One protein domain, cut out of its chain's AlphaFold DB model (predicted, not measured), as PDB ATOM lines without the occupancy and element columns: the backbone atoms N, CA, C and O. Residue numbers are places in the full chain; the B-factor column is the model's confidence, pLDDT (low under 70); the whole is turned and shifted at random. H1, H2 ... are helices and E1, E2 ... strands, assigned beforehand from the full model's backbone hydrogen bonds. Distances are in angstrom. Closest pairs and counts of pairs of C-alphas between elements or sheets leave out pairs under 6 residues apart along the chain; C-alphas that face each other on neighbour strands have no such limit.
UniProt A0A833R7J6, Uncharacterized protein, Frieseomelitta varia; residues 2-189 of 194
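AT A GLANCE: This is residues 2 to 189 of the 194 residues of an uncharacterized protein of Frieseomelitta varia (UniProt A0A833R7J6). Two helices side by side, H5 and H8, pack on a small sheet of three strands; H6 crosses H5 and meets H8 near Pro 111, where H6 begins, while H7 packs at the ends where H5 and H8 begin. H3 packs on H5; residues 6 to 12, in H1, its link and H2, stick out at one extreme, and a long tail without named elements, residues 165 to 189, follows the last strand. The printed part has 188 residues, mostly helix by class, in the order H1 H2 H3 H4 E1 H5 E2 H6 H7 H8 E3; the sheet runs E1 E2 E3, all parallel. The whole is compact, with a radius of gyration of the C-alphas of 18.2 A and spans of 54 by 40 by 32 A.

HOW THE PARTS SIT: H1, residues 3 to 8, and H2, residues 10 to 15, are close but not clearly touching, about perpendicular at 80 degrees, with C-alphas 6 and 12 closest at 6.9 A. H5, residues 58 to 78, is the hub and only grazes the sheet, with residues 69 to 76. H3, residues 26 to 29, touches H5 residues 68 to 75, the C-alphas of Asp 27 and Arg 71 being closest at 6.6 A. H4, residues 32 to 41, is close to H5 but not clearly touching, with C-alphas 39 and 78 closest at 6.1 A. E1, residues 44 to 47, and E2, residues 84 to 88, are parallel at 16 degrees, with N 47 and O 86 at 2.8 A. H6, residues 111 to 120, touches H5 at a steep tilt of 58 degrees, opposite ways; C-alphas 59 and 118 are closest, 4.8 A. H7, residues 123 to 134, touches H5 about perpendicular at 85 degrees, C-alphas 58 and 130 being closest at 6.1 A. H8, residues 140 to 153, touches H5 at a shallow tilt of 20 degrees, the same way, with C-alphas 66 and 148 closest at 4.7 A. E3, residues 161 to 164, is parallel to E2 at 25 degrees, with N 87 and O 162 at 2.8 A. H8 is on the sheet at a height of 9.9 A. E1, H5, E2 form a strand-helix-strand unit, two parallel neighbour strands with a helix between, and its crossover is right-handed; E2, H6 H7 H8, E3 form another. Every O i to N i+4 pair is within hydrogen-bond range in H1, H4, H6, H7 and H8; H5 has 14 of 17, H2 has 0 of 2 but 2 of 3 O i to N i+3 pairs, and H3 is too short for an i+4 pair.

IN THESE COORDINATES: H1 begins at C-alpha 3, (231.038, 303.441, 311.863). H5 is 29.2 A long, from C-alpha 58 at (246.701, 275.207, 289.006); H8 is 19.9 A and H7 16.2 A. E3 ends at C-alpha 164, (238.168, 296.242, 283.849).

THE WHOLE: The C-alphas farthest apart, of Ile 8 and Lys 124, are 55.9 A apart. The printed part has no cut, and the link from E2 to H6, 22 residues, is long. Residues 182 to 189 are under 70 in pLDDT.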
ATOM      1  N   TYR A   2     233.461 301.230 309.092       77.00
ATOM      2  CA  TYR A   2     232.120 301.607 308.624       77.00
ATOM      3  C   TYR A   2     231.294 302.446 309.615       77.00
ATOM      4  O   TYR A   2     230.199 302.873 309.263       77.00
ATOM      5  N   ASP A   3     231.785 302.701 310.832       79.12
ATOM      6  CA  ASP A   3     231.038 303.441 311.863       79.12
ATOM      7  C   ASP A   3     230.760 304.886 311.444       79.12
ATOM      8  O   ASP A   3     229.636 305.356 311.599       79.12
ATOM      9  N   SER A   4     231.726 305.554 310.806       75.75
ATOM     10  CA  SER A   4     231.540 306.897 310.241       75.75
ATOM     11  C   SER A   4     230.474 306.905 309.141       75.75
ATOM     12  O   SER A   4     229.616 307.783 309.109       75.75
ATOM     13  N   VAL A   5     230.466 305.885 308.274       78.69
ATOM     14  CA  VAL A   5     229.463 305.743 307.204       78.69
ATOM     15  C   VAL A   5     228.075 305.488 307.793       78.69
ATOM     16  O   VAL A   5     227.106 306.104 307.358       78.69
ATOM     17  N   LYS A   6     227.969 304.631 308.815       81.44
ATOM     18  CA  LYS A   6     226.712 304.371 309.534       81.44
ATOM     19  C   LYS A   6     226.226 305.597 310.309       81.44
ATOM     20  O   LYS A   6     225.023 305.806 310.391       81.44
ATOM     21  N   ALA A   7     227.129 306.413 310.849       82.00
ATOM     22  CA  ALA A   7     226.776 307.641 311.555       82.00
ATOM     23  C   ALA A   7     226.202 308.707 310.607       82.00
ATOM     24  O   ALA A   7     225.234 309.377 310.954       82.00
ATOM     25  N   ILE A   8     226.761 308.833 309.398       82.62
ATOM     26  CA  ILE A   8     226.302 309.799 308.386       82.62
ATOM     27  C   ILE A   8     225.055 309.276 307.647       82.62
ATOM     28  O   ILE A   8     224.139 310.041 307.339       82.62
ATOM     29  N   HIS A   9     224.986 307.968 307.387       83.56
ATOM     30  CA  HIS A   9     223.896 307.317 306.658       83.56
ATOM     31  C   HIS A   9     223.407 306.039 307.367       83.56
ATOM     32  O   HIS A   9     223.669 304.931 306.894       83.56
ATOM     33  N   PRO A  10     222.628 306.150 308.459       83.12
ATOM     34  CA  PRO A  10     222.204 304.990 309.254       83.12
ATOM     35  C   PRO A  10     221.406 303.953 308.457       83.12
ATOM     36  O   PRO A  10     221.519 302.752 308.687       83.12
ATOM     37  N   SER A  11     220.628 304.409 307.472       89.06
ATOM     38  CA  SER A  11     219.804 303.554 306.616       89.06
ATOM     39  C   SER A  11     220.577 302.863 305.489       89.06
ATOM     40  O   SER A  11     219.983 302.067 304.765       89.06
ATOM     41  N   VAL A  12     221.885 303.118 305.325       86.12
ATOM     42  CA  VAL A  12     222.695 302.482 304.269       86.12
ATOM     43  C   VAL A  12     222.697 300.960 304.400       86.12
ATOM     44  O   VAL A  12     222.671 300.257 303.395       86.12
ATOM     45  N   VAL A  13     222.640 300.454 305.634       84.81
ATOM     46  CA  VAL A  13     222.619 299.017 305.929       84.81
ATOM     47  C   VAL A  13     221.362 298.353 305.363       84.81
ATOM     48  O   VAL A  13     221.429 297.216 304.919       84.81
ATOM     49  N   ASN A  14     220.242 299.080 305.261       90.19
ATOM     50  CA  ASN A  14     218.995 298.554 304.697       90.19
ATOM     51  C   ASN A  14     219.085 298.296 303.185       90.19
ATOM     52  O   ASN A  14     218.226 297.613 302.638       90.19
ATOM     53  N   LYS A  15     220.097 298.856 302.505       89.69
ATOM     54  CA  LYS A  15     220.368 298.605 301.081       89.69
ATOM     55  C   LYS A  15     221.241 297.367 300.861       89.69
ATOM     56  O   LYS A  15     221.440 296.967 299.718       89.69
ATOM     57  N   ILE A  16     221.800 296.798 301.930       90.88
ATOM     58  CA  ILE A  16     222.727 295.672 301.868       90.88
ATOM     59  C   ILE A  16     221.947 294.397 302.166       90.88
ATOM     60  O   ILE A  16     221.374 294.232 303.239       90.88
ATOM     61  N   HIS A  17     221.962 293.477 301.210       92.06
ATOM     62  CA  HIS A  17     221.417 292.138 301.377       92.06
ATOM     63  C   HIS A  17     222.553 291.144 301.183       92.06
ATOM     64  O   HIS A  17     223.070 291.005 300.076       92.06
ATOM     65  N   SER A  18     222.972 290.496 302.267       93.81
ATOM     66  CA  SER A  18     223.954 289.418 302.196       93.81
ATOM     67  C   SER A  18     223.305 288.173 301.609       93.81
ATOM     68  O   SER A  18     222.221 287.785 302.043       93.81
ATOM     69  N   VAL A  19     223.998 287.545 300.669       94.94
ATOM     70  CA  VAL A  19     223.659 286.234 300.124       94.94
ATOM     71  C   VAL A  19     224.841 285.320 300.405       94.94
ATOM     72  O   VAL A  19     225.982 285.691 300.124       94.94
ATOM     73  N   GLU A  20     224.577 284.165 301.004       95.38
ATOM     74  CA  GLU A  20     225.601 283.148 301.228       95.38
ATOM     75  C   GLU A  20     225.892 282.412 299.916       95.38
ATOM     76  O   GLU A  20     224.973 282.060 299.179       95.38
ATOM     77  N   GLY A  21     227.172 282.205 299.614       93.00
ATOM     78  CA  GLY A  21     227.606 281.499 298.417       93.00
ATOM     79  C   GLY A  21     229.121 281.312 298.367       93.00
ATOM     80  O   GLY A  21     229.875 282.003 299.052       93.00
ATOM     81  N   ASP A  22     229.559 280.376 297.532       92.94
ATOM     82  CA  ASP A  22     230.956 280.054 297.265       92.94
ATOM     83  C   ASP A  22     231.148 279.731 295.777       92.94
ATOM     84  O   ASP A  22     230.588 278.775 295.236       92.94
ATOM     85  N   VAL A  23     231.996 280.517 295.109       91.44
ATOM     86  CA  VAL A  23     232.324 280.358 293.683       91.44
ATOM     87  C   VAL A  23     233.008 279.024 293.362       91.44
ATOM     88  O   VAL A  23     233.020 278.616 292.198       91.44
ATOM     89  N   ASN A  24     233.556 278.336 294.368       91.62
ATOM     90  CA  ASN A  24     234.120 276.994 294.233       91.62
ATOM     91  C   ASN A  24     233.061 275.916 294.026       91.62
ATOM     92  O   ASN A  24     233.366 274.870 293.444       91.62
ATOM     93  N   LEU A  25     231.846 276.148 294.519       93.94
ATOM     94  CA  LEU A  25     230.785 275.157 294.557       93.94
ATOM     95  C   LEU A  25     229.910 275.236 293.311       93.94
ATOM     96  O   LEU A  25     229.786 276.269 292.651       93.94
ATOM     97  N   SER A  26     229.296 274.107 292.967       91.31
ATOM     98  CA  SER A  26     228.239 274.070 291.956       91.31
ATOM     99  C   SER A  26     227.112 275.032 292.331       91.31
ATOM    100  O   SER A  26     226.800 275.187 293.509       91.31
ATOM    101  N   ASP A  27     226.540 275.693 291.323       92.75
ATOM    102  CA  ASP A  27     225.499 276.719 291.495       92.75
ATOM    103  C   ASP A  27     225.873 277.822 292.506       92.75
ATOM    104  O   ASP A  27     225.025 278.397 293.184       92.75
ATOM    105  N   LEU A  28     227.180 278.096 292.625       95.62
ATOM    106  CA  LEU A  28     227.748 279.108 293.518       95.62
ATOM    107  C   LEU A  28     227.425 278.865 295.002       95.62
ATOM    108  O   LEU A  28     227.490 279.800 295.795       95.62
ATOM    109  N   GLY A  29     227.042 277.641 295.387       96.00
ATOM    110  CA  GLY A  29     226.637 277.318 296.759       96.00
ATOM    111  C   GLY A  29     225.382 278.059 297.234       96.00
ATOM    112  O   GLY A  29     225.156 278.145 298.438       96.00
ATOM    113  N   LEU A  30     224.589 278.615 296.313       97.38
ATOM    114  CA  LEU A  30     223.407 279.404 296.646       97.38
ATOM    115  C   LEU A  30     222.289 278.519 297.199       97.38
ATOM    116  O   LEU A  30     222.027 277.418 296.708       97.38
ATOM    117  N   SER A  31     221.549 279.046 298.175       97.38
ATOM    118  CA  SER A  31     220.254 278.467 298.522       97.38
ATOM    119  C   SER A  31     219.271 278.655 297.352       97.38
ATOM    120  O   SER A  31     219.349 279.666 296.643       97.38
ATOM    121  N   PRO A  32     218.288 277.755 297.148       97.25
ATOM    122  CA  PRO A  32     217.283 277.944 296.101       97.25
ATOM    123  C   PRO A  32     216.537 279.282 296.222       97.25
ATOM    124  O   PRO A  32     216.244 279.924 295.216       97.25
ATOM    125  N   ALA A  33     216.271 279.726 297.455       97.56
ATOM    126  CA  ALA A  33     215.592 280.990 297.722       97.56
ATOM    127  C   ALA A  33     216.441 282.200 297.304       97.56
ATOM    128  O   ALA A  33     215.929 283.111 296.649       97.56
ATOM    129  N   ASP A  34     217.734 282.200 297.636       97.62
ATOM    130  CA  ASP A  34     218.644 283.278 297.244       97.62
ATOM    131  C   ASP A  34     218.887 283.290 295.740       97.62
ATOM    132  O   ASP A  34     218.876 284.353 295.122       97.62
ATOM    133  N   ARG A  35     219.022 282.116 295.121       97.50
ATOM    134  CA  ARG A  35     219.148 281.994 293.670       97.50
ATOM    135  C   ARG A  35     217.953 282.614 292.949       97.50
ATOM    136  O   ARG A  35     218.137 283.446 292.062       97.50
ATOM    137  N   THR A  36     216.729 282.270 293.362       98.06
ATOM    138  CA  THR A  36     215.511 282.899 292.829       98.06
ATOM    139  C   THR A  36     215.526 284.403 293.073       98.06
ATOM    140  O   THR A  36     215.274 285.174 292.153       98.06
ATOM    141  N   ARG A  37     215.882 284.853 294.281       97.56
ATOM    142  CA  ARG A  37     215.973 286.283 294.590       97.56
ATOM    143  C   ARG A  37     216.926 287.014 293.640       97.56
ATOM    144  O   ARG A  37     216.569 288.093 293.172       97.56
ATOM    145  N   LEU A  38     218.103 286.457 293.357       97.94
ATOM    146  CA  LEU A  38     219.073 287.060 292.440       97.94
ATOM    147  C   LEU A  38     218.506 287.148 291.018       97.94
ATOM    148  O   LEU A  38     218.508 288.231 290.437       97.94
ATOM    149  N   ILE A  39     217.945 286.050 290.508       98.25
ATOM    150  CA  ILE A  39     217.336 285.969 289.170       98.25
ATOM    151  C   ILE A  39     216.248 287.018 288.948       98.25
ATOM    152  O   ILE A  39     216.190 287.635 287.883       98.25
ATOM    153  N   GLU A  40     215.400 287.233 289.952       98.31
ATOM    154  CA  GLU A  40     214.272 288.161 289.854       98.31
ATOM    155  C   GLU A  40     214.682 289.634 290.004       98.31
ATOM    156  O   GLU A  40     213.974 290.506 289.510       98.31
ATOM    157  N   ASN A  41     215.786 289.944 290.699       97.81
ATOM    158  CA  ASN A  41     216.037 291.313 291.177       97.81
ATOM    159  C   ASN A  41     217.372 291.934 290.735       97.81
ATOM    160  O   ASN A  41     217.566 293.130 290.950       97.81
ATOM    161  N   VAL A  42     218.315 291.177 290.167       98.06
ATOM    162  CA  VAL A  42     219.632 291.724 289.796       98.06
ATOM    163  C   VAL A  42     219.602 292.355 288.407       98.06
ATOM    164  O   VAL A  42     219.244 291.719 287.418       98.06
ATOM    165  N   ASN A  43     220.054 293.611 288.334       97.75
ATOM    166  CA  ASN A  43     220.200 294.356 287.082       97.75
ATOM    167  C   ASN A  43     221.655 294.545 286.646       97.75
ATOM    168  O   ASN A  43     221.946 294.568 285.455       97.75
ATOM    169  N   ILE A  44     222.574 294.731 287.592       97.88
ATOM    170  CA  ILE A  44     223.989 294.978 287.308       97.88
ATOM    171  C   ILE A  44     224.811 294.043 288.180       97.88
ATOM    172  O   ILE A  44     224.586 293.967 289.388       97.88
ATOM    173  N   VAL A  45     225.769 293.353 287.570       97.62
ATOM    174  CA  VAL A  45     226.658 292.420 288.265       97.62
ATOM    175  C   VAL A  45     228.061 293.000 288.286       97.62
ATOM    176  O   VAL A  45     228.645 293.229 287.235       97.62
ATOM    177  N   PHE A  46     228.628 293.199 289.473       97.38
ATOM    178  CA  PHE A  46     230.055 293.485 289.637       97.38
ATOM    179  C   PHE A  46     230.751 292.206 290.088       97.38
ATOM    180  O   PHE A  46     230.670 291.822 291.254       97.38
ATOM    181  N   TYR A  47     231.421 291.526 289.163       95.12
ATOM    182  CA  TYR A  47     232.125 290.290 289.462       95.12
ATOM    183  C   TYR A  47     233.596 290.579 289.780       95.12
ATOM    184  O   TYR A  47     234.436 290.751 288.894       95.12
ATOM    185  N   VAL A  48     233.872 290.671 291.084       90.94
ATOM    186  CA  VAL A  48     235.187 291.024 291.652       90.94
ATOM    187  C   VAL A  48     235.882 289.818 292.302       90.94
ATOM    188  O   VAL A  48     237.085 289.856 292.548       90.94
ATOM    189  N   ALA A  49     235.145 288.740 292.584       80.56
ATOM    190  CA  ALA A  49     235.669 287.603 293.334       80.56
ATOM    191  C   ALA A  49     236.715 286.818 292.525       80.56
ATOM    192  O   ALA A  49     236.443 286.349 291.422       80.56
ATOM    193  N   ALA A  50     237.907 286.664 293.101       78.50
ATOM    194  CA  ALA A  50     239.002 285.859 292.574       78.50
ATOM    195  C   ALA A  50     239.959 285.475 293.713       78.50
ATOM    196  O   ALA A  50     240.124 286.242 294.663       78.50
ATOM    197  N   THR A  51     240.649 284.339 293.591       76.44
ATOM    198  CA  THR A  51     241.907 284.147 294.324       76.44
ATOM    199  C   THR A  51     243.005 284.932 293.611       76.44
ATOM    200  O   THR A  51     243.155 284.845 292.390       76.44
ATOM    201  N   VAL A  52     243.746 285.739 294.371       75.25
ATOM    202  CA  VAL A  52     244.854 286.579 293.879       75.25
ATOM    203  C   VAL A  52     246.226 286.031 294.268       75.25
ATOM    204  O   VAL A  52     247.229 286.723 294.140       75.25
ATOM    205  N   ARG A  53     246.280 284.795 294.771       77.56
ATOM    206  CA  ARG A  53     247.529 284.145 295.181       77.56
ATOM    207  C   ARG A  53     248.313 283.701 293.949       77.56
ATOM    208  O   ARG A  53     247.765 283.030 293.078       77.56
ATOM    209  N   PHE A  54     249.593 284.059 293.882       76.25
ATOM    210  CA  PHE A  54     250.446 283.756 292.725       76.25
ATOM    211  C   PHE A  54     251.022 282.335 292.729       76.25
ATOM    212  O   PHE A  54     251.497 281.872 291.699       76.25
ATOM    213  N   ASN A  55     250.967 281.647 293.867       75.88
ATOM    214  CA  ASN A  55     251.494 280.297 294.070       75.88
ATOM    215  C   ASN A  55     250.394 279.268 294.386       75.88
ATOM    216  O   ASN A  55     250.667 278.242 295.005       75.88
ATOM    217  N   GLU A  56     249.149 279.567 294.017       85.69
ATOM    218  CA  GLU A  56     248.044 278.621 294.152       85.69
ATOM    219  C   GLU A  56     248.212 277.483 293.125       85.69
ATOM    220  O   GLU A  56     248.457 277.798 291.951       85.69
ATOM    221  N   PRO A  57     248.039 276.204 293.522       91.62
ATOM    222  CA  PRO A  57     248.046 275.079 292.589       91.62
ATOM    223  C   PRO A  57     247.074 275.303 291.432       91.62
ATOM    224  O   PRO A  57     245.965 275.819 291.636       91.62
ATOM    225  N   LEU A  58     247.460 274.895 290.217       93.62
ATOM    226  CA  LEU A  58     246.701 275.207 289.006       93.62
ATOM    227  C   LEU A  58     245.228 274.801 289.107       93.62
ATOM    228  O   LEU A  58     244.351 275.594 288.774       93.62
ATOM    229  N   ASN A  59     244.941 273.592 289.587       94.50
ATOM    230  CA  ASN A  59     243.577 273.075 289.699       94.50
ATOM    231  C   ASN A  59     242.696 273.904 290.648       94.50
ATOM    232  O   ASN A  59     241.531 274.166 290.337       94.50
ATOM    233  N   VAL A  60     243.253 274.366 291.769       93.12
ATOM    234  CA  VAL A  60     242.557 275.235 292.727       93.12
ATOM    235  C   VAL A  60     242.294 276.604 292.098       93.12
ATOM    236  O   VAL A  60     241.153 277.074 292.092       93.12
ATOM    237  N   ALA A  61     243.318 277.213 291.491       93.19
ATOM    238  CA  ALA A  61     243.189 278.500 290.811       93.19
ATOM    239  C   ALA A  61     242.161 278.445 289.667       93.19
ATOM    240  O   ALA A  61     241.325 279.344 289.547       93.19
ATOM    241  N   VAL A  62     242.168 277.369 288.873       95.75
ATOM    242  CA  VAL A  62     241.219 277.133 287.773       95.75
ATOM    243  C   VAL A  62     239.798 276.967 288.288       95.75
ATOM    244  O   VAL A  62     238.891 277.573 287.711       95.75
ATOM    245  N   ASN A  63     239.573 276.223 289.375       95.56
ATOM    246  CA  ASN A  63     238.226 276.063 289.926       95.56
ATOM    247  C   ASN A  63     237.633 277.397 290.414       95.56
ATOM    248  O   ASN A  63     236.450 277.657 290.177       95.56
ATOM    249  N   ILE A  64     238.442 278.243 291.060       92.88
ATOM    250  CA  ILE A  64     237.998 279.537 291.600       92.88
ATOM    251  C   ILE A  64     237.846 280.568 290.485       92.88
ATOM    252  O   ILE A  64     236.770 281.127 290.289       92.88
ATOM    253  N   ASN A  65     238.927 280.846 289.758       94.12
ATOM    254  CA  ASN A  65     238.997 282.007 288.878       94.12
ATOM    255  C   ASN A  65     238.381 281.723 287.515       94.12
ATOM    256  O   ASN A  65     237.649 282.557 286.997       94.12
ATOM    257  N   THR A  66     238.633 280.554 286.926       95.38
ATOM    258  CA  THR A  66     238.147 280.258 285.570       95.38
ATOM    259  C   THR A  66     236.761 279.618 285.611       95.38
ATOM    260  O   THR A  66     235.812 280.135 285.020       95.38
ATOM    261  N   LYS A  67     236.605 278.511 286.344       96.06
ATOM    262  CA  LYS A  67     235.318 277.821 286.460       96.06
ATOM    263  C   LYS A  67     234.314 278.628 287.283       96.06
ATOM    264  O   LYS A  67     233.145 278.667 286.913       96.06
ATOM    265  N   GLY A  68     234.748 279.326 288.334       95.88
ATOM    266  CA  GLY A  68     233.896 280.279 289.050       95.88
ATOM    267  C   GLY A  68     233.359 281.382 288.134       95.88
ATOM    268  O   GLY A  68     232.158 281.650 288.164       95.88
ATOM    269  N   THR A  69     234.190 281.921 287.230       96.69
ATOM    270  CA  THR A  69     233.721 282.851 286.185       96.69
ATOM    271  C   THR A  69     232.637 282.209 285.324       96.69
ATOM    272  O   THR A  69     231.593 282.819 285.109       96.69
ATOM    273  N   ALA A  70     232.839 280.966 284.873       96.12
ATOM    274  CA  ALA A  70     231.838 280.255 284.078       96.12
ATOM    275  C   ALA A  70     230.511 280.088 284.839       96.12
ATOM    276  O   ALA A  70     229.459 280.394 284.289       96.12
ATOM    277  N   ARG A  71     230.548 279.697 286.121       97.06
ATOM    278  CA  ARG A  71     229.346 279.582 286.970       97.06
ATOM    279  C   ARG A  71     228.604 280.917 287.112       97.06
ATOM    280  O   ARG A  71     227.380 280.942 287.039       97.06
ATOM    281  N   ILE A  72     229.330 282.026 287.284       96.56
ATOM    282  CA  ILE A  72     228.731 283.367 287.357       96.56
ATOM    283  C   ILE A  72     228.105 283.760 286.019       96.56
ATOM    284  O   ILE A  72     227.006 284.307 286.016       96.56
ATOM    285  N   MET A  73     228.761 283.468 284.890       96.31
ATOM    286  CA  MET A  73     228.180 283.727 283.568       96.31
ATOM    287  C   MET A  73     226.893 282.929 283.347       96.31
ATOM    288  O   MET A  73     225.936 283.495 282.830       96.31
ATOM    289  N   GLU A  74     226.832 281.668 283.785       96.25
ATOM    290  CA  GLU A  74     225.597 280.875 283.721       96.25
ATOM    291  C   GLU A  74     224.474 281.498 284.561       96.25
ATOM    292  O   GLU A  74     223.380 281.700 284.041       96.25
ATOM    293  N   LEU A  75     224.746 281.929 285.802       97.06
ATOM    294  CA  LEU A  75     223.754 282.671 286.591       97.06
ATOM    295  C   LEU A  75     223.305 283.955 285.871       97.06
ATOM    296  O   LEU A  75     222.115 284.258 285.841       97.06
ATOM    297  N   CYS A  76     224.242 284.705 285.278       97.06
ATOM    298  CA  CYS A  76     223.947 285.956 284.575       97.06
ATOM    299  C   CYS A  76     222.995 285.757 283.387       97.06
ATOM    300  O   CYS A  76     222.174 286.635 283.129       97.06
ATOM    301  N   LYS A  77     223.060 284.607 282.699       96.44
ATOM    302  CA  LYS A  77     222.137 284.263 281.600       96.44
ATOM    303  C   LYS A  77     220.698 284.076 282.067       96.44
ATOM    304  O   LYS A  77     219.777 284.245 281.274       96.44
ATOM    305  N   GLU A  78     220.501 283.714 283.330       97.00
ATOM    306  CA  GLU A  78     219.175 283.475 283.901       97.00
ATOM    307  C   GLU A  78     218.553 284.730 284.523       97.00
ATOM    308  O   GLU A  78     217.352 284.747 284.795       97.00
ATOM    309  N   LEU A  79     219.335 285.792 284.743       98.06
ATOM    310  CA  LEU A  79     218.842 287.041 285.321       98.06
ATOM    311  C   LEU A  79     217.816 287.701 284.393       98.06
ATOM    312  O   LEU A  79     218.114 288.051 283.252       98.06
ATOM    313  N   LYS A  80     216.612 287.967 284.907       97.75
ATOM    314  CA  LYS A  80     215.504 288.501 284.095       97.75
ATOM    315  C   LYS A  80     215.711 289.934 283.616       97.75
ATOM    316  O   LYS A  80     215.054 290.373 282.672       97.75
ATOM    317  N   HIS A  81     216.565 290.686 284.304       97.31
ATOM    318  CA  HIS A  81     216.680 292.131 284.131       97.31
ATOM    319  C   HIS A  81     218.129 292.609 284.034       97.31
ATOM    320  O   HIS A  81     218.397 293.775 284.339       97.31
ATOM    321  N   VAL A  82     219.059 291.729 283.638       96.81
ATOM    322  CA  VAL A  82     220.476 292.084 283.505       96.81
ATOM    323  C   VAL A  82     220.677 293.140 282.417       96.81
ATOM    324  O   VAL A  82     220.261 292.990 281.273       96.81
ATOM    325  N   ILE A  83     221.317 294.234 282.808       96.88
ATOM    326  CA  ILE A  83     221.681 295.375 281.967       96.88
ATOM    327  C   ILE A  83     223.171 295.309 281.639       96.88
ATOM    328  O   ILE A  83     223.571 295.603 280.516       96.88
ATOM    329  N   SER A  84     224.005 294.956 282.621       95.69
ATOM    330  CA  SER A  84     225.454 294.907 282.440       95.69
ATOM    331  C   SER A  84     226.133 293.999 283.458       95.69
ATOM    332  O   SER A  84     225.748 293.948 284.631       95.69
ATOM    333  N   VAL A  85     227.190 293.332 283.006       97.50
ATOM    334  CA  VAL A  85     228.146 292.626 283.855       97.50
ATOM    335  C   VAL A  85     229.493 293.341 283.777       97.50
ATOM    336  O   VAL A  85     230.020 293.589 282.698       97.50
ATOM    337  N   VAL A  86     230.069 293.673 284.924       97.44
ATOM    338  CA  VAL A  86     231.390 294.286 285.058       97.44
ATOM    339  C   VAL A  86     232.320 293.252 285.673       97.44
ATOM    340  O   VAL A  86     232.209 292.931 286.855       97.44
ATOM    341  N   TYR A  87     233.230 292.714 284.867       97.56
ATOM    342  CA  TYR A  87     234.238 291.761 285.308       97.56
ATOM    343  C   TYR A  87     235.544 292.474 285.652       97.56
ATOM    344  O   TYR A  87     236.094 293.216 284.835       97.56
ATOM    345  N   ILE A  88     236.069 292.218 286.849       96.38
ATOM    346  CA  ILE A  88     237.365 292.745 287.276       96.38
ATOM    347  C   ILE A  88     238.459 291.715 286.973       96.38
ATOM    348  O   ILE A  88     238.626 290.710 287.670       96.38
ATOM    349  N   SER A  89     239.230 291.984 285.923       96.19
ATOM    350  CA  SER A  89     240.432 291.242 285.553       96.19
ATOM    351  C   SER A  89     241.675 291.878 286.199       96.19
ATOM    352  O   SER A  89     241.646 292.256 287.369       96.19
ATOM    353  N   THR A  90     242.785 291.974 285.472       94.50
ATOM    354  CA  THR A  90     244.027 292.620 285.891       94.50
ATOM    355  C   THR A  90     244.827 293.063 284.666       94.50
ATOM    356  O   THR A  90     244.765 292.420 283.620       94.50
ATOM    357  N   ALA A  91     245.603 294.141 284.789       94.44
ATOM    358  CA  ALA A  91     246.531 294.594 283.752       94.44
ATOM    359  C   ALA A  91     247.614 293.546 283.425       94.44
ATOM    360  O   ALA A  91     248.223 293.595 282.361       94.44
ATOM    361  N   TYR A  92     247.828 292.578 284.321       92.69
ATOM    362  CA  TYR A  92     248.837 291.530 284.182       92.69
ATOM    363  C   TYR A  92     248.330 290.256 283.491       92.69
ATOM    364  O   TYR A  92     249.103 289.312 283.346       92.69
ATOM    365  N   SER A  93     247.062 290.194 283.054       94.12
ATOM    366  CA  SER A  93     246.486 288.973 282.464       94.12
ATOM    367  C   SER A  93     247.240 288.532 281.207       94.12
ATOM    368  O   SER A  93     247.341 287.345 280.932       94.12
ATOM    369  N   ASN A  94     247.851 289.480 280.496       94.69
ATOM    370  CA  ASN A  94     248.620 289.246 279.276       94.69
ATOM    371  C   ASN A  94     250.089 289.673 279.418       94.69
ATOM    372  O   ASN A  94     250.708 290.072 278.439       94.69
ATOM    373  N   ALA A  95     250.656 289.616 280.632       90.44
ATOM    374  CA  ALA A  95     252.022 290.085 280.915       90.44
ATOM    375  C   ALA A  95     253.130 289.336 280.143       90.44
ATOM    376  O   ALA A  95     254.277 289.773 280.123       90.44
ATOM    377  N   ASN A  96     252.796 288.214 279.506       90.94
ATOM    378  CA  ASN A  96     253.660 287.468 278.593       90.94
ATOM    379  C   ASN A  96     253.782 288.107 277.193       90.94
ATOM    380  O   ASN A  96     254.587 287.652 276.382       90.94
ATOM    381  N   ILE A  97     252.980 289.130 276.894       92.25
ATOM    382  CA  ILE A  97     252.979 289.865 275.627       92.25
ATOM    383  C   ILE A  97     253.597 291.245 275.863       92.25
ATOM    384  O   ILE A  97     253.291 291.915 276.845       92.25
ATOM    385  N   PHE A  98     254.468 291.676 274.949       90.31
ATOM    386  CA  PHE A  98     255.184 292.945 275.082       90.31
ATOM    387  C   PHE A  98     254.277 294.175 274.919       90.31
ATOM    388  O   PHE A  98     254.401 295.137 275.670       90.31
ATOM    389  N   GLU A  99     253.362 294.136 273.951       93.19
ATOM    390  CA  GLU A  99     252.440 295.231 273.648       93.19
ATOM    391  C   GLU A  99     250.994 294.731 273.723       93.19
ATOM    392  O   GLU A  99     250.621 293.743 273.081       93.19
ATOM    393  N   ILE A 100     250.191 295.393 274.557       92.81
ATOM    394  CA  ILE A 100     248.835 294.971 274.913       92.81
ATOM    395  C   ILE A 100     247.853 296.077 274.519       92.81
ATOM    396  O   ILE A 100     247.982 297.219 274.951       92.81
ATOM    397  N   GLU A 101     246.847 295.714 273.731       94.38
ATOM    398  CA  GLU A 101     245.729 296.560 273.314       94.38
ATOM    399  C   GLU A 101     244.467 296.259 274.146       94.38
ATOM    400  O   GLU A 101     244.368 295.238 274.835       94.38
ATOM    401  N   GLU A 102     243.439 297.106 274.034       93.88
ATOM    402  CA  GLU A 102     242.128 296.894 274.665       93.88
ATOM    403  C   GLU A 102     241.279 295.847 273.921       93.88
ATOM    404  O   GLU A 102     240.197 296.119 273.406       93.88
ATOM    405  N   LYS A 103     241.773 294.607 273.875       94.56
ATOM    406  CA  LYS A 103     241.061 293.443 273.330       94.56
ATOM    407  C   LYS A 103     241.222 292.223 274.226       94.56
ATOM    408  O   LYS A 103     242.093 292.196 275.096       94.56
ATOM    409  N   VAL A 104     240.365 291.221 274.049       95.31
ATOM    410  CA  VAL A 104     240.543 289.916 274.699       95.31
ATOM    411  C   VAL A 104     241.539 289.100 273.882       95.31
ATOM    412  O   VAL A 104     241.386 288.958 272.670       95.31
ATOM    413  N   TYR A 105     242.564 288.576 274.548       94.88
ATOM    414  CA  TYR A 105     243.587 287.741 273.928       94.88
ATOM    415  C   TYR A 105     243.253 286.267 274.140       94.88
ATOM    416  O   TYR A 105     243.037 285.823 275.267       94.88
ATOM    417  N   THR A 106     243.226 285.505 273.051       91.62
ATOM    418  CA  THR A 106     243.060 284.052 273.093       91.62
ATOM    419  C   THR A 106     244.405 283.355 273.264       91.62
ATOM    420  O   THR A 106     245.459 283.894 272.928       91.62
ATOM    421  N   THR A 107     244.366 282.132 273.785       89.06
ATOM    422  CA  THR A 107     245.560 281.299 273.994       89.06
ATOM    423  C   THR A 107     245.420 279.968 273.267       89.06
ATOM    424  O   THR A 107     244.326 279.613 272.826       89.06
ATOM    425  N   SER A 108     246.498 279.186 273.181       91.44
ATOM    426  CA  SER A 108     246.423 277.783 272.740       91.44
ATOM    427  C   SER A 108     245.556 276.917 273.664       91.44
ATOM    428  O   SER A 108     245.034 275.888 273.238       91.44
ATOM    429  N   PHE A 109     245.361 277.347 274.913       94.12
ATOM    430  CA  PHE A 109     244.549 276.663 275.908       94.12
ATOM    431  C   PHE A 109     243.092 277.128 275.839       94.12
ATOM    432  O   PHE A 109     242.775 278.295 276.066       94.12
ATOM    433  N   LYS A 110     242.177 276.198 275.554       95.19
ATOM    434  CA  LYS A 110     240.737 276.464 275.641       95.19
ATOM    435  C   LYS A 110     240.284 276.387 277.103       95.19
ATOM    436  O   LYS A 110     240.593 275.378 277.745       95.19
ATOM    437  N   PRO A 111     239.485 277.348 277.614       96.06
ATOM    438  CA  PRO A 111     239.004 277.315 278.996       96.06
ATOM    439  C   PRO A 111     238.354 275.988 279.393       96.06
ATOM    440  O   PRO A 111     238.715 275.409 280.411       96.06
ATOM    441  N   SER A 112     237.462 275.451 278.557       95.62
ATOM    442  CA  SER A 112     236.779 274.179 278.824       95.62
ATOM    443  C   SER A 112     237.735 272.989 278.919       95.62
ATOM    444  O   SER A 112     237.545 272.119 279.765       95.62
ATOM    445  N   SER A 113     238.780 272.950 278.089       96.38
ATOM    446  CA  SER A 113     239.782 271.881 278.112       96.38
ATOM    447  C   SER A 113     240.631 271.924 279.382       96.38
ATOM    448  O   SER A 113     240.862 270.880 279.986       96.38
ATOM    449  N   VAL A 114     241.052 273.117 279.811       97.12
ATOM    450  CA  VAL A 114     241.829 273.302 281.048       97.12
ATOM    451  C   VAL A 114     240.985 272.968 282.275       97.12
ATOM    452  O   VAL A 114     241.451 272.240 283.149       97.12
ATOM    453  N   ILE A 115     239.734 273.440 282.312       96.81
ATOM    454  CA  ILE A 115     238.768 273.099 283.364       96.81
ATOM    455  C   ILE A 115     238.617 271.576 283.462       96.81
ATOM    456  O   ILE A 115     238.801 271.010 284.536       96.81
ATOM    457  N   ASN A 116     238.368 270.895 282.338       97.19
ATOM    458  CA  ASN A 116     238.201 269.443 282.327       97.19
ATOM    459  C   ASN A 116     239.468 268.698 282.786       97.19
ATOM    460  O   ASN A 116     239.364 267.727 283.534       97.19
ATOM    461  N   MET A 117     240.657 269.151 282.372       96.81
ATOM    462  CA  MET A 117     241.927 268.572 282.826       96.81
ATOM    463  C   MET A 117     242.097 268.716 284.342       96.81
ATOM    464  O   MET A 117     242.445 267.750 285.007       96.81
ATOM    465  N   CYS A 118     241.797 269.891 284.899       96.12
ATOM    466  CA  CYS A 118     241.923 270.139 286.336       96.12
ATOM    467  C   CYS A 118     240.900 269.362 287.183       96.12
ATOM    468  O   CYS A 118     241.134 269.148 288.368       96.12
ATOM    469  N   GLU A 119     239.766 268.966 286.599       93.94
ATOM    470  CA  GLU A 119     238.716 268.203 287.286       93.94
ATOM    471  C   GLU A 119     238.901 266.690 287.215       93.94
ATOM    472  O   GLU A 119     238.546 265.983 288.155       93.94
ATOM    473  N   THR A 120     239.383 266.193 286.077       95.44
ATOM    474  CA  THR A 120     239.369 264.755 285.761       95.44
ATOM    475  C   THR A 120     240.759 264.154 285.606       95.44
ATOM    476  O   THR A 120     240.902 262.933 285.671       95.44
ATOM    477  N   GLY A 121     241.774 264.992 285.391       94.25
ATOM    478  CA  GLY A 121     243.159 264.573 285.250       94.25
ATOM    479  C   GLY A 121     243.751 264.087 286.567       94.25
ATOM    480  O   GLY A 121     243.370 264.527 287.653       94.25
ATOM    481  N   ASP A 122     244.713 263.175 286.471       96.25
ATOM    482  CA  ASP A 122     245.554 262.817 287.605       96.25
ATOM    483  C   ASP A 122     246.542 263.952 287.937       96.25
ATOM    484  O   ASP A 122     246.870 264.781 287.084       96.25
ATOM    485  N   GLN A 123     247.054 263.967 289.172       95.06
ATOM    486  CA  GLN A 123     247.932 265.039 289.653       95.06
ATOM    487  C   GLN A 123     249.156 265.254 288.752       95.06
ATOM    488  O   GLN A 123     249.505 266.391 288.469       95.06
ATOM    489  N   LYS A 124     249.764 264.183 288.225       96.50
ATOM    490  CA  LYS A 124     250.950 264.302 287.368       96.50
ATOM    491  C   LYS A 124     250.615 264.996 286.046       96.50
ATOM    492  O   LYS A 124     251.421 265.775 285.550       96.50
ATOM    493  N   SER A 125     249.447 264.724 285.469       96.12
ATOM    494  CA  SER A 125     248.981 265.415 284.262       96.12
ATOM    495  C   SER A 125     248.717 266.904 284.517       96.12
ATOM    496  O   SER A 125     249.039 267.733 283.667       96.12
ATOM    497  N   ILE A 126     248.177 267.249 285.692       96.56
ATOM    498  CA  ILE A 126     247.953 268.642 286.110       96.56
ATOM    499  C   ILE A 126     249.289 269.366 286.310       96.56
ATOM    500  O   ILE A 126     249.455 270.459 285.776       96.56
ATOM    501  N   ASP A 127     250.250 268.740 286.990       96.00
ATOM    502  CA  ASP A 127     251.582 269.311 287.232       96.00
ATOM    503  C   ASP A 127     252.322 269.582 285.911       96.00
ATOM    504  O   ASP A 127     252.912 270.643 285.724       96.00
ATOM    505  N   LEU A 128     252.241 268.656 284.945       96.50
ATOM    506  CA  LEU A 128     252.838 268.842 283.617       96.50
ATOM    507  C   LEU A 128     252.205 270.005 282.843       96.50
ATOM    508  O   LEU A 128     252.910 270.729 282.137       96.50
ATOM    509  N   LEU A 129     250.885 270.181 282.957       95.81
ATOM    510  CA  LEU A 129     250.187 271.315 282.356       95.81
ATOM    511  C   LEU A 129     250.580 272.630 283.045       95.81
ATOM    512  O   LEU A 129     250.787 273.636 282.369       95.81
ATOM    513  N   GLU A 130     250.697 272.626 284.373       95.69
ATOM    514  CA  GLU A 130     251.154 273.782 285.143       95.69
ATOM    515  C   GLU A 130     252.569 274.199 284.723       95.69
ATOM    516  O   GLU A 130     252.785 275.367 284.401       95.69
ATOM    517  N   ASP A 131     253.497 273.249 284.593       95.75
ATOM    518  CA  ASP A 131     254.850 273.495 284.085       95.75
ATOM    519  C   ASP A 131     254.848 274.098 282.669       95.75
ATOM    520  O   ASP A 131     255.650 274.984 282.363       95.75
ATOM    521  N   GLU A 132     253.963 273.635 281.780       95.25
ATOM    522  CA  GLU A 132     253.821 274.194 280.430       95.25
ATOM    523  C   GLU A 132     253.315 275.643 280.470       95.25
ATOM    524  O   GLU A 132     253.852 276.513 279.780       95.25
ATOM    525  N   ILE A 133     252.323 275.921 281.319       94.38
ATOM    526  CA  ILE A 133     251.763 277.262 281.515       94.38
ATOM    527  C   ILE A 133     252.822 278.212 282.078       94.38
ATOM    528  O   ILE A 133     252.972 279.320 281.562       94.38
ATOM    529  N   LEU A 134     253.581 277.791 283.091       94.25
ATOM    530  CA  LEU A 134     254.596 278.615 283.757       94.25
ATOM    531  C   LEU A 134     255.828 278.904 282.881       94.25
ATOM    532  O   LEU A 134     256.617 279.793 283.190       94.25
ATOM    533  N   ARG A 135     255.991 278.206 281.750       94.25
ATOM    534  CA  ARG A 135     256.975 278.582 280.715       94.25
ATOM    535  C   ARG A 135     256.536 279.780 279.877       94.25
ATOM    536  O   ARG A 135     257.375 280.392 279.219       94.25
ATOM    537  N   ILE A 136     255.239 280.080 279.859       93.31
ATOM    538  CA  ILE A 136     254.637 281.143 279.045       93.31
ATOM    539  C   ILE A 136     254.220 282.319 279.931       93.31
ATOM    540  O   ILE A 136     254.442 283.471 279.568       93.31
ATOM    541  N   TYR A 137     253.622 282.035 281.085       93.12
ATOM    542  CA  TYR A 137     253.095 283.013 282.032       93.12
ATOM    543  C   TYR A 137     253.984 283.113 283.264       93.12
ATOM    544  O   TYR A 137     254.581 282.132 283.693       93.12
ATOM    545  N   SER A 138     254.029 284.295 283.878       88.81
ATOM    546  CA  SER A 138     254.840 284.523 285.078       88.81
ATOM    547  C   SER A 138     254.332 283.758 286.302       88.81
ATOM    548  O   SER A 138     255.125 283.430 287.180       88.81
ATOM    549  N   ASN A 139     253.024 283.501 286.381       91.06
ATOM    550  CA  ASN A 139     252.400 282.707 287.435       91.06
ATOM    551  C   ASN A 139     251.009 282.182 287.024       91.06
ATOM    552  O   ASN A 139     250.427 282.589 286.008       91.06
ATOM    553  N   THR A 140     250.449 281.293 287.851       90.81
ATOM    554  CA  THR A 140     249.126 280.687 287.630       90.81
ATOM    555  C   THR A 140     247.994 281.717 287.684       90.81
ATOM    556  O   THR A 140     246.990 281.554 286.986       90.81
ATOM    557  N   TYR A 141     248.153 282.808 288.442       89.88
ATOM    558  CA  TYR A 141     247.161 283.879 288.543       89.88
ATOM    559  C   TYR A 141     246.996 284.655 287.230       89.88
ATOM    560  O   TYR A 141     245.865 284.812 286.763       89.88
ATOM    561  N   THR A 142     248.093 285.097 286.601       93.00
ATOM    562  CA  THR A 142     248.034 285.834 285.326       93.00
ATOM    563  C   THR A 142     247.383 284.993 284.238       93.00
ATOM    564  O   THR A 142     246.481 285.470 283.548       93.00
ATOM    565  N   PHE A 143     247.752 283.709 284.171       95.06
ATOM    566  CA  PHE A 143     247.147 282.755 283.249       95.06
ATOM    567  C   PHE A 143     245.644 282.598 283.503       95.06
ATOM    568  O   PHE A 143     244.841 282.714 282.582       95.06
ATOM    569  N   ASN A 144     245.238 282.395 284.759       94.56
ATOM    570  CA  ASN A 144     243.829 282.222 285.110       94.56
ATOM    571  C   ASN A 144     242.986 283.465 284.822       94.56
ATOM    572  O   ASN A 144     241.841 283.342 284.392       94.56
ATOM    573  N   LYS A 145     243.530 284.668 285.031       95.31
ATOM    574  CA  LYS A 145     242.831 285.907 284.678       95.31
ATOM    575  C   LYS A 145     242.635 286.035 283.171       95.31
ATOM    576  O   LYS A 145     241.533 286.394 282.763       95.31
ATOM    577  N   ASN A 146     243.630 285.676 282.355       96.31
ATOM    578  CA  ASN A 146     243.443 285.582 280.905       96.31
ATOM    579  C   ASN A 146     242.379 284.532 280.536       96.31
ATOM    580  O   ASN A 146     241.470 284.820 279.760       96.31
ATOM    581  N   LEU A 147     242.451 283.335 281.120       96.75
ATOM    582  CA  LEU A 147     241.518 282.252 280.814       96.75
ATOM    583  C   LEU A 147     240.074 282.629 281.179       96.75
ATOM    584  O   LEU A 147     239.144 282.354 280.420       96.75
ATOM    585  N   ALA A 148     239.886 283.333 282.295       96.81
ATOM    586  CA  ALA A 148     238.610 283.909 282.691       96.81
ATOM    587  C   ALA A 148     238.125 285.000 281.717       96.81
ATOM    588  O   ALA A 148     236.947 285.004 281.370       96.81
ATOM    589  N   GLU A 149     238.996 285.878 281.200       97.56
ATOM    590  CA  GLU A 149     238.613 286.831 280.141       97.56
ATOM    591  C   GLU A 149     238.111 286.115 278.874       97.56
ATOM    592  O   GLU A 149     237.138 286.560 278.267       97.56
ATOM    593  N   GLN A 150     238.710 284.976 278.504       97.00
ATOM    594  CA  GLN A 150     238.212 284.152 277.395       97.00
ATOM    595  C   GLN A 150     236.828 283.553 277.703       97.00
ATOM    596  O   GLN A 150     235.965 283.529 276.827       97.00
ATOM    597  N   VAL A 151     236.576 283.106 278.942       96.62
ATOM    598  CA  VAL A 151     235.233 282.668 279.371       96.62
ATOM    599  C   VAL A 151     234.226 283.807 279.228       96.62
ATOM    600  O   VAL A 151     233.164 283.599 278.649       96.62
ATOM    601  N   ILE A 152     234.560 285.008 279.701       95.75
ATOM    602  CA  ILE A 152     233.708 286.194 279.559       95.75
ATOM    603  C   ILE A 152     233.416 286.487 278.083       95.75
ATOM    604  O   ILE A 152     232.258 286.661 277.711       95.75
ATOM    605  N   SER A 153     234.449 286.492 277.236       94.31
ATOM    606  CA  SER A 153     234.315 286.786 275.805       94.31
ATOM    607  C   SER A 153     233.406 285.801 275.074       94.31
ATOM    608  O   SER A 153     232.772 286.182 274.099       94.31
ATOM    609  N   ASN A 154     233.306 284.554 275.539       92.19
ATOM    610  CA  ASN A 154     232.397 283.560 274.962       92.19
ATOM    611  C   ASN A 154     230.921 283.782 275.351       92.19
ATOM    612  O   ASN A 154     230.055 283.056 274.873       92.19
ATOM    613  N   ASN A 155     230.628 284.738 276.239       90.38
ATOM    614  CA  ASN A 155     229.284 285.014 276.753       90.38
ATOM    615  C   ASN A 155     228.766 286.417 276.388       90.38
ATOM    616  O   ASN A 155     227.663 286.782 276.792       90.38
ATOM    617  N   THR A 156     229.511 287.197 275.597       88.81
ATOM    618  CA  THR A 156     229.138 288.578 275.230       88.81
ATOM    619  C   THR A 156     227.879 288.675 274.372       88.81
ATOM    620  O   THR A 156     227.256 289.731 274.331       88.81
ATOM    621  N   ASP A 157     227.468 287.581 273.727       89.56
ATOM    622  CA  ASP A 157     226.221 287.521 272.955       89.56
ATOM    623  C   ASP A 157     224.972 287.444 273.853       89.56
ATOM    624  O   ASP A 157     223.859 287.678 273.388       89.56
ATOM    625  N   SER A 158     225.136 287.102 275.139       89.56
ATOM    626  CA  SER A 158     224.019 286.938 276.082       89.56
ATOM    627  C   SER A 158     223.648 288.236 276.804       89.56
ATOM    628  O   SER A 158     222.474 288.470 277.084       89.56
ATOM    629  N   PHE A 159     224.633 289.078 277.128       91.88
ATOM    630  CA  PHE A 159     224.441 290.341 277.847       91.88
ATOM    631  C   PHE A 159     225.664 291.262 277.679       91.88
ATOM    632  O   PHE A 159     226.772 290.772 277.452       91.88
ATOM    633  N   PRO A 160     225.512 292.593 277.830       94.88
ATOM    634  CA  PRO A 160     226.639 293.521 277.774       94.88
ATOM    635  C   PRO A 160     227.657 293.268 278.891       94.88
ATOM    636  O   PRO A 160     227.298 293.239 280.074       94.88
ATOM    637  N   VAL A 161     228.936 293.163 278.525       95.88
ATOM    638  CA  VAL A 161     230.035 292.970 279.480       95.88
ATOM    639  C   VAL A 161     231.089 294.065 279.354       95.88
ATOM    640  O   VAL A 161     231.515 294.404 278.252       95.88
ATOM    641  N   ALA A 162     231.550 294.575 280.494       95.94
ATOM    642  CA  ALA A 162     232.747 295.397 280.608       95.94
ATOM    643  C   ALA A 162     233.846 294.614 281.340       95.94
ATOM    644  O   ALA A 162     233.614 294.086 282.427       95.94
ATOM    645  N   ILE A 163     235.049 294.562 280.765       97.06
ATOM    646  CA  ILE A 163     236.238 293.998 281.417       97.06
ATOM    647  C   ILE A 163     237.098 295.158 281.910       97.06
ATOM    648  O   ILE A 163     237.579 295.962 281.117       97.06
ATOM    649  N   VAL A 164     237.311 295.232 283.219       97.19
ATOM    650  CA  VAL A 164     238.168 296.242 283.849       97.19
ATOM    651  C   VAL A 164     239.480 295.581 284.252       97.19
ATOM    652  O   VAL A 164     239.473 294.581 284.969       97.19
ATOM    653  N   ARG A 165     240.614 296.130 283.807       96.31
ATOM    654  CA  ARG A 165     241.961 295.601 284.078       96.31
ATOM    655  C   ARG A 165     242.739 296.531 285.016       96.31
ATOM    656  O   ARG A 165     243.570 297.305 284.548       96.31
ATOM    657  N   PRO A 166     242.475 296.497 286.334       94.06
ATOM    658  CA  PRO A 166     243.256 297.277 287.285       94.06
ATOM    659  C   PRO A 166     244.720 296.816 287.304       94.06
ATOM    660  O   PRO A 166     245.015 295.633 287.108       94.06
ATOM    661  N   SER A 167     245.634 297.751 287.563       90.25
ATOM    662  CA  SER A 167     247.032 297.457 287.892       90.25
ATOM    663  C   SER A 167     247.173 297.208 289.404       90.25
ATOM    664  O   SER A 167     246.294 296.603 290.021       90.25
ATOM    665  N   VAL A 168     248.268 297.657 290.019       85.62
ATOM    666  CA  VAL A 168     248.447 297.601 291.471       85.62
ATOM    667  C   VAL A 168     247.407 298.485 292.159       85.62
ATOM    668  O   VAL A 168     247.360 299.695 291.943       85.62
ATOM    669  N   ILE A 169     246.623 297.881 293.051       83.88
ATOM    670  CA  ILE A 169     245.745 298.603 293.970       83.88
ATOM    671  C   ILE A 169     246.531 298.867 295.256       83.88
ATOM    672  O   ILE A 169     246.932 297.936 295.952       83.88
ATOM    673  N   GLY A 170     246.795 300.143 295.532       84.62
ATOM    674  CA  GLY A 170     247.494 300.595 296.733       84.62
ATOM    675  C   GLY A 170     246.550 301.009 297.859       84.62
ATOM    676  O   GLY A 170     245.334 300.827 297.790       84.62
ATOM    677  N   ALA A 171     247.132 301.606 298.897       85.81
ATOM    678  CA  ALA A 171     246.384 302.151 300.018       85.81
ATOM    679  C   ALA A 171     245.433 303.274 299.590       85.81
ATOM    680  O   ALA A 171     245.701 304.028 298.650       85.81
ATOM    681  N   SER A 172     244.324 303.410 300.314       86.19
ATOM    682  CA  SER A 172     243.358 304.456 300.018       86.19
ATOM    683  C   SER A 172     243.961 305.844 300.258       86.19
ATOM    684  O   SER A 172     244.651 306.081 301.250       86.19
ATOM    685  N   LEU A 173     243.698 306.780 299.344       85.56
ATOM    686  CA  LEU A 173     244.186 308.158 299.462       85.56
ATOM    687  C   LEU A 173     243.391 308.967 300.499       85.56
ATOM    688  O   LEU A 173     243.932 309.887 301.108       85.56
ATOM    689  N   LYS A 174     242.100 308.660 300.669       83.94
ATOM    690  CA  LYS A 174     241.177 309.471 301.475       83.94
ATOM    691  C   LYS A 174     240.196 308.638 302.293       83.94
ATOM    692  O   LYS A 174     240.213 308.734 303.511       83.94
ATOM    693  N   GLU A 175     239.339 307.866 301.633       80.88
ATOM    694  CA  GLU A 175     238.296 307.068 302.289       80.88
ATOM    695  C   GLU A 175     238.681 305.584 302.288       80.88
ATOM    696  O   GLU A 175     239.121 305.096 301.246       80.88
ATOM    697  N   PRO A 176     238.469 304.843 303.390       76.38
ATOM    698  CA  PRO A 176     237.850 305.285 304.646       76.38
ATOM    699  C   PRO A 176     238.789 306.084 305.569       76.38
ATOM    700  O   PRO A 176     238.326 306.784 306.466       76.38
ATOM    701  N   CYS A 177     240.101 305.974 305.370       77.88
ATOM    702  CA  CYS A 177     241.107 306.884 305.912       77.88
ATOM    703  C   CYS A 177     242.398 306.767 305.081       77.88
ATOM    704  O   CYS A 177     242.694 305.676 304.585       77.88
ATOM    705  N   PRO A 178     243.193 307.844 304.930       85.25
ATOM    706  CA  PRO A 178     244.448 307.782 304.189       85.25
ATOM    707  C   PRO A 178     245.358 306.658 304.700       85.25
ATOM    708  O   PRO A 178     245.545 306.512 305.908       85.25
ATOM    709  N   GLY A 179     245.916 305.864 303.789       83.19
ATOM    710  CA  GLY A 179     246.774 304.727 304.133       83.19
ATOM    711  C   GLY A 179     246.023 303.425 304.433       83.19
ATOM    712  O   GLY A 179     246.664 302.402 304.650       83.19
ATOM    713  N   TRP A 180     244.684 303.418 304.416       79.94
ATOM    714  CA  TRP A 180     243.923 302.194 304.661       79.94
ATOM    715  C   TRP A 180     244.111 301.137 303.563       79.94
ATOM    716  O   TRP A 180     244.030 301.446 302.372       79.94
ATOM    717  N   VAL A 181     244.298 299.886 303.990       77.06
ATOM    718  CA  VAL A 181     244.427 298.686 303.160       77.06
ATOM    719  C   VAL A 181     243.648 297.556 303.843       77.06
ATOM    720  O   VAL A 181     243.835 297.325 305.036       77.06
ATOM    721  N   ASP A 182     242.786 296.857 303.102       64.00
ATOM    722  CA  ASP A 182     241.971 295.751 303.640       64.00
ATOM    723  C   ASP A 182     242.775 294.458 303.835       64.00
ATOM    724  O   ASP A 182     242.497 293.651 304.717       64.00
ATOM    725  N   ASN A 183     243.793 294.248 302.999       59.22
ATOM    726  CA  ASN A 183     244.622 293.056 303.046       59.22
ATOM    727  C   ASN A 183     246.031 293.347 302.525       59.22
ATOM    728  O   ASN A 183     246.192 293.983 301.484       59.22
ATOM    729  N   ILE A 184     247.048 292.850 303.230       54.16
ATOM    730  CA  ILE A 184     248.447 292.964 302.812       54.16
ATOM    731  C   ILE A 184     248.726 291.840 301.807       54.16
ATOM    732  O   ILE A 184     249.279 290.801 302.162       54.16
ATOM    733  N   PHE A 185     248.316 292.017 300.553       55.38
ATOM    734  CA  PHE A 185     248.807 291.162 299.473       55.38
ATOM    735  C   PHE A 185     250.029 291.815 298.840       55.38
ATOM    736  O   PHE A 185     249.966 292.960 298.395       55.38
ATOM    737  N   GLU A 186     251.132 291.063 298.873       52.34
ATOM    738  CA  GLU A 186     252.472 291.297 298.314       52.34
ATOM    739  C   GLU A 186     252.925 292.765 298.216       52.34
ATOM    740  O   GLU A 186     253.750 293.200 299.016       52.34
ATOM    741  N   LEU A 187     252.383 293.565 297.298       48.28
ATOM    742  CA  LEU A 187     252.754 294.969 297.092       48.28
ATOM    743  C   LEU A 187     252.303 295.953 298.181       48.28
ATOM    744  O   LEU A 187     252.858 297.041 298.261       48.28
ATOM    745  N   THR A 188     251.337 295.619 299.037       43.53
ATOM    746  CA  THR A 188     250.991 296.491 300.181       43.53
ATOM    747  C   THR A 188     251.921 296.293 301.376       43.53
ATOM    748  O   THR A 188     252.033 297.195 302.201       43.53
ATOM    749  N   SER A 189     252.667 295.180 301.422       41.78
ATOM    750  CA  SER A 189     253.662 294.915 302.473       41.78
ATOM    751  C   SER A 189     254.866 295.858 302.410       41.78
ATOM    752  O   SER A 189     255.469 296.169 303.436       41.78
TER     753      SER A 189